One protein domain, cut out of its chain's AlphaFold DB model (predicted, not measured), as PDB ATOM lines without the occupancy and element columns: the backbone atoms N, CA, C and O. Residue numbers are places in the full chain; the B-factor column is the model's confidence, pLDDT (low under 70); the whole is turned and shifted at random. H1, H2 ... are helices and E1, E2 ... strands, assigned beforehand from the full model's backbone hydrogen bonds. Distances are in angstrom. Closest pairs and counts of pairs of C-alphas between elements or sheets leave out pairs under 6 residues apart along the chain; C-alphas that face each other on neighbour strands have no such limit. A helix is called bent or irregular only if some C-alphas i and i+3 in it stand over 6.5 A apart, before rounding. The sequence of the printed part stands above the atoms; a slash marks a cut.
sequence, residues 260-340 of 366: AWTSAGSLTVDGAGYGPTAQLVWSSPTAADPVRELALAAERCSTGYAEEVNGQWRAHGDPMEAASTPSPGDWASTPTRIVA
ATOM      1  N   ALA A 260     106.218 126.830 111.605       85.69
ATOM      2  CA  ALA A 260     106.295 127.804 110.526       85.69
ATOM      3  C   ALA A 260     106.934 127.154 109.293       85.69
ATOM      4  O   ALA A 260     107.942 126.451 109.396       85.69
ATOM      5  N   TRP A 261     106.359 127.394 108.114       91.81
ATOM      6  CA  TRP A 261     106.802 126.772 106.868       91.81
ATOM      7  C   TRP A 261     107.111 127.816 105.798       91.81
ATOM      8  O   TRP A 261     106.332 128.739 105.569       91.81
ATOM      9  N   THR A 262     108.248 127.646 105.124       88.06
ATOM     10  CA  THR A 262     108.695 128.484 104.007       88.06
ATOM     11  C   THR A 262     109.232 127.614 102.875       88.06
ATOM     12  O   THR A 262     109.522 126.431 103.056       88.06
ATOM     13  N   SER A 263     109.443 128.211 101.703       89.56
ATOM     14  CA  SER A 263     110.048 127.523 100.557       89.56
ATOM     15  C   SER A 263     111.479 127.025 100.813       89.56
ATOM     16  O   SER A 263     111.921 126.096 100.141       89.56
ATOM     17  N   ALA A 264     112.199 127.607 101.776       86.94
ATOM     18  CA  ALA A 264     113.578 127.239 102.115       86.94
ATOM     19  C   ALA A 264     113.690 126.240 103.283       86.94
ATOM     20  O   ALA A 264     114.799 125.811 103.618       86.94
ATOM     21  N   GLY A 265     112.564 125.884 103.910       88.06
ATOM     22  CA  GLY A 265     112.489 124.966 105.044       88.06
ATOM     23  C   GLY A 265     111.461 125.388 106.095       88.06
ATOM     24  O   GLY A 265     110.698 126.337 105.905       88.06
ATOM     25  N   SER A 266     111.442 124.669 107.212       86.94
ATOM     26  CA  SER A 266     110.493 124.855 108.306       86.94
ATOM     27  C   SER A 266     111.180 125.057 109.654       86.94
ATOM     28  O   SER A 266     112.341 124.688 109.860       86.94
ATOM     29  N   LEU A 267     110.424 125.640 110.575       85.62
ATOM     30  CA  LEU A 267     110.767 125.830 111.974       85.62
ATOM     31  C   LEU A 267     109.657 125.219 112.828       85.62
ATOM     32  O   LEU A 267     108.509 125.627 112.693       85.62
ATOM     33  N   THR A 268     110.009 124.312 113.732       86.25
ATOM     34  CA  THR A 268     109.120 123.856 114.805       86.25
ATOM     35  C   THR A 268     109.450 124.618 116.083       86.25
ATOM     36  O   THR A 268     110.619 124.753 116.458       86.25
ATOM     37  N   VAL A 269     108.418 125.133 116.745       83.31
ATOM     38  CA  VAL A 269     108.505 125.934 117.966       83.31
ATOM     39  C   VAL A 269     108.025 125.078 119.134       83.31
ATOM     40  O   VAL A 269     106.833 124.847 119.312       83.31
ATOM     41  N   ASP A 270     108.964 124.606 119.948       79.06
ATOM     42  CA  ASP A 270     108.681 123.897 121.195       79.06
ATOM     43  C   ASP A 270     108.679 124.896 122.360       79.06
ATOM     44  O   ASP A 270     109.683 125.174 123.026       79.06
ATOM     45  N   GLY A 271     107.519 125.518 122.541       73.31
ATOM     46  CA  GLY A 271     107.212 126.479 123.589       73.31
ATOM     47  C   GLY A 271     105.714 126.459 123.865       73.31
ATOM     48  O   GLY A 271     104.919 126.105 123.001       73.31
ATOM     49  N   ALA A 272     105.314 126.792 125.092       70.75
ATOM     50  CA  ALA A 272     103.911 126.743 125.488       70.75
ATOM     51  C   ALA A 272     103.439 128.095 126.019       70.75
ATOM     52  O   ALA A 272     103.974 128.595 127.014       70.75
ATOM     53  N   GLY A 273     102.367 128.615 125.422       75.31
ATOM     54  CA  GLY A 273     101.774 129.892 125.797       75.31
ATOM     55  C   GLY A 273     102.461 131.089 125.152       75.31
ATOM     56  O   GLY A 273     103.288 130.947 124.260       75.31
ATOM     57  N   TYR A 274     102.134 132.280 125.646       74.25
ATOM     58  CA  TYR A 274     102.613 133.555 125.097       74.25
ATOM     59  C   TYR A 274     103.972 134.007 125.657       74.25
ATOM     60  O   TYR A 274     104.343 135.173 125.552       74.25
ATOM     61  N   GLY A 275     104.689 133.105 126.332       70.56
ATOM     62  CA  GLY A 275     105.974 133.422 126.939       70.56
ATOM     63  C   GLY A 275     107.071 133.620 125.885       70.56
ATOM     64  O   GLY A 275     107.043 132.970 124.843       70.56
ATOM     65  N   PRO A 276     108.090 134.441 126.174       71.00
ATOM     66  CA  PRO A 276     109.144 134.749 125.210       71.00
ATOM     67  C   PRO A 276     110.102 133.589 124.912       71.00
ATOM     68  O   PRO A 276     110.947 133.661 124.027       71.00
ATOM     69  N   THR A 277     110.096 132.539 125.717       71.31
ATOM     70  CA  THR A 277     111.112 131.490 125.632       71.31
ATOM     71  C   THR A 277     110.528 130.255 124.972       71.31
ATOM     72  O   THR A 277     109.642 129.622 125.548       71.31
ATOM     73  N   ALA A 278     111.073 129.881 123.817       75.19
ATOM     74  CA  ALA A 278     110.757 128.636 123.128       75.19
ATOM     75  C   ALA A 278     112.037 127.979 122.603       75.19
ATOM     76  O   ALA A 278     113.031 128.651 122.309       75.19
ATOM     77  N   GLN A 279     112.026 126.655 122.501       78.50
ATOM     78  CA  GLN A 279     113.058 125.919 121.783       78.50
ATOM     79  C   GLN A 279     112.700 125.895 120.300       78.50
ATOM     80  O   GLN A 279     111.569 125.603 119.926       78.50
ATOM     81  N   LEU A 280     113.667 126.231 119.453       83.88
ATOM     82  CA  LEU A 280     113.475 126.335 118.013       83.88
ATOM     83  C   LEU A 280     114.193 125.174 117.328       83.88
ATOM     84  O   LEU A 280     115.408 125.025 117.472       83.88
ATOM     85  N   VAL A 281     113.448 124.359 116.584       85.19
ATOM     86  CA  VAL A 281     113.978 123.220 115.829       85.19
ATOM     87  C   VAL A 281     113.871 123.522 114.340       85.19
ATOM     88  O   VAL A 281     112.786 123.553 113.765       85.19
ATOM     89  N   TRP A 282     115.018 123.760 113.716       85.44
ATOM     90  CA  TRP A 282     115.118 124.136 112.307       85.44
ATOM     91  C   TRP A 282     115.278 122.904 111.418       85.44
ATOM     92  O   TRP A 282     116.109 122.040 111.700       85.44
ATOM     93  N   SER A 283     114.551 122.846 110.300       87.44
ATOM     94  CA  SER A 283     114.716 121.768 109.316       87.44
ATOM     95  C   SER A 283     116.035 121.872 108.541       87.44
ATOM     96  O   SER A 283     116.585 120.867 108.100       87.44
ATOM     97  N   SER A 284     116.524 123.098 108.335       82.88
ATOM     98  CA  SER A 284     117.766 123.421 107.632       82.88
ATOM     99  C   SER A 284     118.287 124.779 108.119       82.88
ATOM    100  O   SER A 284     117.474 125.669 108.373       82.88
ATOM    101  N   PRO A 285     119.613 125.006 108.175       81.44
ATOM    102  CA  PRO A 285     120.182 126.327 108.459       81.44
ATOM    103  C   PRO A 285     119.695 127.430 107.505       81.44
ATOM    104  O   PRO A 285     119.608 128.588 107.892       81.44
ATOM    105  N   THR A 286     119.338 127.073 106.267       84.75
ATOM    106  CA  THR A 286     118.832 128.011 105.247       84.75
ATOM    107  C   THR A 286     117.401 128.489 105.498       84.75
ATOM    108  O   THR A 286     116.942 129.401 104.818       84.75
ATOM    109  N   ALA A 287     116.681 127.879 106.443       82.75
ATOM    110  CA  ALA A 287     115.305 128.249 106.769       82.75
ATOM    111  C   ALA A 287     115.214 129.495 107.671       82.75
ATOM    112  O   ALA A 287     114.136 130.071 107.792       82.75
ATOM    113  N   ALA A 288     116.321 129.921 108.291       81.44
ATOM    114  CA  ALA A 288     116.325 130.995 109.283       81.44
ATOM    115  C   ALA A 288     115.858 132.347 108.721       81.44
ATOM    116  O   ALA A 288     114.928 132.944 109.266       81.44
ATOM    117  N   ASP A 289     116.455 132.808 107.618       81.69
ATOM    118  CA  ASP A 289     116.139 134.127 107.055       81.69
ATOM    119  C   ASP A 289     114.698 134.207 106.511       81.69
ATOM    120  O   ASP A 289     113.986 135.150 106.864       81.69
ATOM    121  N   PRO A 290     114.183 133.216 105.751       84.94
ATOM    122  CA  PRO A 290     112.809 133.276 105.247       84.94
ATOM    123  C   PRO A 290     111.749 133.162 106.346       84.94
ATOM    124  O   PRO A 290     110.715 133.824 106.280       84.94
ATOM    125  N   VAL A 291     111.989 132.349 107.382       83.25
ATOM    126  CA  VAL A 291     111.073 132.252 108.532       83.25
ATOM    127  C   VAL A 291     111.068 133.559 109.326       83.25
ATOM    128  O   VAL A 291     110.024 133.979 109.818       83.25
ATOM    129  N   ARG A 292     112.211 134.242 109.415       83.75
ATOM    130  CA  ARG A 292     112.309 135.565 110.033       83.75
ATOM    131  C   ARG A 292     111.518 136.621 109.257       83.75
ATOM    132  O   ARG A 292     110.828 137.424 109.880       83.75
ATOM    133  N   GLU A 293     111.582 136.621 107.928       83.56
ATOM    134  CA  GLU A 293     110.743 137.505 107.104       83.56
ATOM    135  C   GLU A 293     109.250 137.199 107.273       83.56
ATOM    136  O   GLU A 293     108.452 138.125 107.428       83.56
ATOM    137  N   LEU A 294     108.877 135.915 107.322       83.94
ATOM    138  CA  LEU A 294     107.507 135.481 107.598       83.94
ATOM    139  C   LEU A 294     107.019 135.976 108.968       83.94
ATOM    140  O   LEU A 294     105.910 136.493 109.072       83.94
ATOM    141  N   ALA A 295     107.852 135.863 110.003       82.00
ATOM    142  CA  ALA A 295     107.527 136.328 111.348       82.00
ATOM    143  C   ALA A 295     107.339 137.857 111.396       82.00
ATOM    144  O   ALA A 295     106.375 138.336 111.985       82.00
ATOM    145  N   LEU A 296     108.198 138.625 110.713       82.25
ATOM    146  CA  LEU A 296     108.056 140.084 110.590       82.25
ATOM    147  C   LEU A 296     106.797 140.489 109.809       82.25
ATOM    148  O   LEU A 296     106.187 141.516 110.104       82.25
ATOM    149  N   ALA A 297     106.415 139.711 108.793       82.88
ATOM    150  CA  ALA A 297     105.172 139.932 108.063       82.88
ATOM    151  C   ALA A 297     103.952 139.666 108.958       82.88
ATOM    152  O   ALA A 297     103.049 140.499 108.997       82.88
ATOM    153  N   ALA A 298     103.958 138.565 109.717       79.75
ATOM    154  CA  ALA A 298     102.909 138.244 110.683       79.75
ATOM    155  C   ALA A 298     102.770 139.337 111.756       79.75
ATOM    156  O   ALA A 298     101.667 139.820 111.983       79.75
ATOM    157  N   GLU A 299     103.887 139.812 112.322       78.81
ATOM    158  CA  GLU A 299     103.907 140.909 113.303       78.81
ATOM    159  C   GLU A 299     103.243 142.182 112.760       78.81
ATOM    160  O   GLU A 299     102.419 142.799 113.426       78.81
ATOM    161  N   ARG A 300     103.579 142.581 111.527       79.19
ATOM    162  CA  ARG A 300     103.067 143.821 110.918       79.19
ATOM    163  C   ARG A 300     101.615 143.733 110.465       79.19
ATOM    164  O   ARG A 300     100.976 144.770 110.301       79.19
ATOM    165  N   CYS A 301     101.127 142.526 110.205       79.38
ATOM    166  CA  CYS A 301      99.748 142.269 109.805       79.38
ATOM    167  C   CYS A 301      98.834 141.931 110.990       79.38
ATOM    168  O   CYS A 301      97.643 141.732 110.773       79.38
ATOM    169  N   SER A 302      99.377 141.875 112.207       72.62
ATOM    170  CA  SER A 302      98.660 141.539 113.431       72.62
ATOM    171  C   SER A 302      98.375 142.794 114.256       72.62
ATOM    172  O   SER A 302      99.196 143.711 114.339       72.62
ATOM    173  N   THR A 303      97.197 142.847 114.875       69.44
ATOM    174  CA  THR A 303      96.828 143.876 115.858       69.44
ATOM    175  C   THR A 303      96.861 143.346 117.291       69.44
ATOM    176  O   THR A 303      96.941 144.134 118.240       69.44
ATOM    177  N   GLY A 304      96.844 142.020 117.454       65.19
ATOM    178  CA  GLY A 304      97.008 141.330 118.727       65.19
ATOM    179  C   GLY A 304      98.461 141.273 119.207       65.19
ATOM    180  O   GLY A 304      99.405 141.122 118.429       65.19
ATOM    181  N   TYR A 305      98.656 141.357 120.521       71.12
ATOM    182  CA  TYR A 305      99.971 141.234 121.153       71.12
ATOM    183  C   TYR A 305      99.879 140.518 122.501       71.12
ATOM    184  O   TYR A 305      98.815 140.439 123.110       71.12
ATOM    185  N   ALA A 306     101.001 139.985 122.980       73.38
ATOM    186  CA  ALA A 306     101.100 139.408 124.315       73.38
ATOM    187  C   ALA A 306     101.646 140.433 125.322       73.38
ATOM    188  O   ALA A 306     102.614 141.137 125.035       73.38
ATOM    189  N   GLU A 307     101.051 140.497 126.511       75.06
ATOM    190  CA  GLU A 307     101.469 141.376 127.606       75.06
ATOM    191  C   GLU A 307     101.651 140.585 128.907       75.06
ATOM    192  O   GLU A 307     100.894 139.658 129.206       75.06
ATOM    193  N   GLU A 308     102.661 140.951 129.697       78.25
ATOM    194  CA  GLU A 308     102.889 140.372 131.016       78.25
ATOM    195  C   GLU A 308     102.107 141.142 132.082       78.25
ATOM    196  O   GLU A 308     102.415 142.287 132.410       78.25
ATOM    197  N   VAL A 309     101.116 140.483 132.679       74.19
ATOM    198  CA  VAL A 309     100.306 141.036 133.765       74.19
ATOM    199  C   VAL A 309     100.499 140.168 135.003       74.19
ATOM    200  O   VAL A 309     100.138 138.991 135.011       74.19
ATOM    201  N   ASN A 310     101.054 140.747 136.072       77.69
ATOM    202  CA  ASN A 310     101.318 140.061 137.347       77.69
ATOM    203  C   ASN A 310     102.172 138.783 137.207       77.69
ATOM    204  O   ASN A 310     101.890 137.769 137.848       77.69
ATOM    205  N   GLY A 311     103.203 138.816 136.357       74.94
ATOM    206  CA  GLY A 311     104.089 137.667 136.132       74.94
ATOM    207  C   GLY A 311     103.501 136.576 135.230       74.94
ATOM    208  O   GLY A 311     104.019 135.461 135.194       74.94
ATOM    209  N   GLN A 312     102.388 136.853 134.538       76.12
ATOM    210  CA  GLN A 312     101.759 135.935 133.589       76.12
ATOM    211  C   GLN A 312     101.544 136.608 132.236       76.12
ATOM    212  O   GLN A 312     100.923 137.667 132.157       76.12
ATOM    213  N   TRP A 313     101.985 135.945 131.170       76.44
ATOM    214  CA  TRP A 313     101.736 136.378 129.799       76.44
ATOM    215  C   TRP A 313     100.288 136.115 129.391       76.44
ATOM    216  O   TRP A 313      99.784 134.994 129.531       76.44
ATOM    217  N   ARG A 314      99.619 137.147 128.881       72.31
ATOM    218  CA  ARG A 314      98.233 137.107 128.411       72.31
ATOM    219  C   ARG A 314      98.142 137.719 127.021       72.31
ATOM    220  O   ARG A 314      98.841 138.681 126.726       72.31
ATOM    221  N   ALA A 315      97.274 137.158 126.187       67.00
ATOM    222  CA  ALA A 315      96.930 137.760 124.909       67.00
ATOM    223  C   ALA A 315      96.070 139.008 125.133       67.00
ATOM    224  O   ALA A 315      95.143 138.992 125.947       67.00
ATOM    225  N   HIS A 316      96.375 140.059 124.386       66.94
ATOM    226  CA  HIS A 316      95.562 141.247 124.224       66.94
ATOM    227  C   HIS A 316      95.110 141.316 122.761       66.94
ATOM    228  O   HIS A 316      95.942 141.333 121.853       66.94
ATOM    229  N   GLY A 317      93.797 141.359 122.532       66.75
ATOM    230  CA  GLY A 317      93.202 141.194 121.201       66.75
ATOM    231  C   GLY A 317      92.909 139.728 120.871       66.75
ATOM    232  O   GLY A 317      92.729 138.908 121.774       66.75
ATOM    233  N   ASP A 318      92.838 139.404 119.579       68.19
ATOM    234  CA  ASP A 318      92.560 138.041 119.123       68.19
ATOM    235  C   ASP A 318      93.692 137.067 119.549       68.19
ATOM    236  O   ASP A 318      94.870 137.357 119.318       68.19
ATOM    237  N   PRO A 319      93.383 135.916 120.185       71.38
ATOM    238  CA  PRO A 319      94.394 134.962 120.646       71.38
ATOM    239  C   PRO A 319      95.291 134.388 119.542       71.38
ATOM    240  O   PRO A 319      96.447 134.059 119.812       71.38
ATOM    241  N   MET A 320      94.781 134.231 118.318       77.56
ATOM    242  CA  MET A 320      95.557 133.747 117.175       77.56
ATOM    243  C   MET A 320      96.522 134.825 116.688       77.56
ATOM    244  O   MET A 320      97.702 134.535 116.487       77.56
ATOM    245  N   GLU A 321      96.053 136.067 116.588       72.69
ATOM    246  CA  GLU A 321      96.904 137.221 116.293       72.69
ATOM    247  C   GLU A 321      98.004 137.383 117.350       72.69
ATOM    248  O   GLU A 321      99.186 137.405 117.007       72.69
ATOM    249  N   ALA A 322      97.648 137.366 118.638       72.81
ATOM    250  CA  ALA A 322      98.600 137.476 119.743       72.81
ATOM    251  C   ALA A 322      99.620 136.324 119.794       72.81
ATOM    252  O   ALA A 322     100.749 136.530 120.234       72.81
ATOM    253  N   ALA A 323      99.251 135.120 119.341       76.69
ATOM    254  CA  ALA A 323     100.178 133.996 119.208       76.69
ATOM    255  C   ALA A 323     101.143 134.162 118.022       76.69
ATOM    256  O   ALA A 323     102.260 133.649 118.069       76.69
ATOM    257  N   SER A 324     100.702 134.841 116.959       69.56
ATOM    258  CA  SER A 324     101.455 135.031 115.714       69.56
ATOM    259  C   SER A 324     102.452 136.188 115.754       69.56
ATOM    260  O   SER A 324     103.334 136.246 114.900       69.56
ATOM    261  N   THR A 325     102.327 137.083 116.734       59.38
ATOM    262  CA  THR A 325     103.189 138.254 116.901       59.38
ATOM    263  C   THR A 325     104.485 137.848 117.625       59.38
ATOM    264  O   THR A 325     104.464 137.653 118.844       59.38
ATOM    265  N   PRO A 326     105.629 137.697 116.926       51.78
ATOM    266  CA  PRO A 326     106.921 137.500 117.581       51.78
ATOM    267  C   PRO A 326     107.263 138.710 118.463       51.78
ATOM    268  O   PRO A 326     106.952 139.847 118.119       51.78
ATOM    269  N   SER A 327     107.925 138.490 119.601       47.41
ATOM    270  CA  SER A 327     108.373 139.605 120.442       47.41
ATOM    271  C   SER A 327     109.645 140.266 119.853       47.41
ATOM    272  O   SER A 327     110.459 139.573 119.230       47.41
ATOM    273  N   PRO A 328     109.878 141.585 120.032       38.09
ATOM    274  CA  PRO A 328     111.021 142.263 119.415       38.09
ATOM    275  C   PRO A 328     112.355 141.878 120.087       38.09
ATOM    276  O   PRO A 328     112.655 142.324 121.195       38.09
ATOM    277  N   GLY A 329     113.198 141.091 119.406       40.28
ATOM    278  CA  GLY A 329     114.554 140.770 119.868       40.28
ATOM    279  C   GLY A 329     115.489 140.114 118.866       40.28
ATOM    280  O   GLY A 329     115.083 139.623 117.815       40.28
ATOM    281  N   ASP A 330     116.773 140.125 119.220       37.94
ATOM    282  CA  ASP A 330     117.902 139.758 118.365       37.94
ATOM    283  C   ASP A 330     117.915 138.260 117.996       37.94
ATOM    284  O   ASP A 330     118.545 137.418 118.629       37.94
ATOM    285  N   TRP A 331     117.255 137.938 116.886       43.50
ATOM    286  CA  TRP A 331     117.438 136.742 116.049       43.50
ATOM    287  C   TRP A 331     118.901 136.368 115.728       43.50
ATOM    288  O   TRP A 331     119.151 135.296 115.182       43.50
ATOM    289  N   ALA A 332     119.864 137.252 116.004       35.22
ATOM    290  CA  ALA A 332     121.212 137.224 115.451       35.22
ATOM    291  C   ALA A 332     122.264 136.456 116.284       35.22
ATOM    292  O   ALA A 332     123.443 136.512 115.938       35.22
ATOM    293  N   SER A 333     121.912 135.724 117.354       33.84
ATOM    294  CA  SER A 333     122.934 134.999 118.138       33.84
ATOM    295  C   SER A 333     122.575 133.561 118.566       33.84
ATOM    296  O   SER A 333     121.942 133.319 119.584       33.84
ATOM    297  N   THR A 334     123.173 132.597 117.848       30.28
ATOM    298  CA  THR A 334     123.432 131.175 118.208       30.28
ATOM    299  C   THR A 334     122.229 130.193 118.260       30.28
ATOM    300  O   THR A 334     121.159 130.539 118.747       30.28
ATOM    301  N   PRO A 335     122.380 128.922 117.809       34.25
ATOM    302  CA  PRO A 335     121.255 128.075 117.373       34.25
ATOM    303  C   PRO A 335     120.448 127.366 118.473       34.25
ATOM    304  O   PRO A 335     119.583 126.561 118.144       34.25
ATOM    305  N   THR A 336     120.742 127.565 119.758       30.22
ATOM    306  CA  THR A 336     120.293 126.615 120.799       30.22
ATOM    307  C   THR A 336     119.536 127.209 121.976       30.22
ATOM    308  O   THR A 336     119.043 126.437 122.793       30.22
ATOM    309  N   ARG A 337     119.385 128.533 122.080       28.03
ATOM    310  CA  ARG A 337     118.490 129.191 123.052       28.03
ATOM    311  C   ARG A 337     118.422 130.677 122.735       28.03
ATOM    312  O   ARG A 337     119.412 131.376 122.922       28.03
ATOM    313  N   ILE A 338     117.256 131.153 122.319       37.62
ATOM    314  CA  ILE A 338     116.975 132.585 122.237       37.62
ATOM    315  C   ILE A 338     115.867 132.871 123.248       37.62
ATOM    316  O   ILE A 338     114.822 132.223 123.263       37.62
ATOM    317  N   VAL A 339     116.161 133.797 124.155       30.66
ATOM    318  CA  VAL A 339     115.209 134.385 125.097       30.66
ATOM    319  C   VAL A 339     114.547 135.532 124.349       30.66
ATOM    320  O   VAL A 339     115.250 136.473 123.981       30.66
ATOM    321  N   ALA A 340     113.244 135.463 124.071       28.73
ATOM    322  CA  ALA A 340     112.606 136.563 123.363       28.73
ATOM    323  C   ALA A 340     112.434 137.794 124.301       28.73
ATOM    324  O   ALA A 340     112.129 137.651 125.486       28.73
TER     325      ALA A 340
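AT A GLANCE: This is residues 260 to 340 of the 366 residues of the protein "HAD ATPase, P-type, IC family protein" of Mycobacterium kansasii (UniProt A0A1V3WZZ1). A small sheet of three antiparallel strands, E1, E2 and E3, has the long helix H1 crossing over one face, and the far end of H1 leads to a separate small unit, the hairpin E4 and E5 with the short helix H2 packed on it. After H2 a long tail with no named element, residues 325 to 340, runs back to the first sheet, where residues 338 to 339 make a short antiparallel pairing with residues 277 to 278 of E3. The printed part has 81 residues, with two named helices and five named strands in the order E1, E2, E3, H1, E4, E5, H2, and its class is mixed, helices and strands. The whole is compact, with a radius of gyration of the C-alphas of 12.8 A and spans of 37 by 25 by 19 A.

HOW THE PARTS SIT: E1, residues 260 to 262, E2, residues 265 to 270, and E3, residues 277 to 282, form a meander, each strand the antiparallel neighbour of the one before. The pairing is staggered: E2 pairs with E1 over residues 265 to 267 and with E3 over residues 267 to 270. In the hairpin E1 and E2, N 260 and O 267 are 2.8 A apart, within hydrogen-bond range; in the hairpin E2 and E3, N 270 and O 279 are 2.8 A apart. H1, residues 285 to 301, is on this sheet at a height over the sheet of 8.6 A, in two layers, a helix on one face of a sheet. It runs across the strands, at 64 degrees to E1 on the local plane; its closest C-alphas to E1 are those of Val 291 and Thr 262, 6.4 A apart. E4, residues 305 to 309, and E5, residues 312 to 316, are an antiparallel hairpin, with N 314 and O 307 2.8 A apart. H2, residues 319 to 324, has its Ala 322 C-alpha 4.2 A from that of Tyr 305, the closest pair with E4. H1, with residues 295 to 299 alone, only just touches H2, with 3 pairs of C-alphas within 8 A; the closest are those of Ala 298 and Ser 324, 6.1 A. E4, E5 and H2 are apart from E1, E2 and E3. Each O i to N i+4 pair in H2 is within hydrogen-bond range, and 11 of 13 are in H1.

IN THESE COORDINATES: E1 begins at C-alpha 260, (106.295, 127.804, 110.526). E2 is 16.6 A long and E3 15.7 A. H1, 26.0 A long, ends at C-alpha 301, (99.748, 142.269, 109.805), and is irregular, but only just: C-alphas 286 and 289 are 6.9 A apart. E4 and E5 measure 12.6 and 12.4 A. H2 ends at C-alpha 324, (101.455, 135.031, 115.714).

THE WHOLE: The C-alphas farthest apart, those of Ser 263 and Asn 310, are 39.8 A apart. The printed part has no cut, and no link is long. Mean pLDDT of the printed part is 70.4; residues 303 to 304, 315 to 318 and 324 to 340 are under 70.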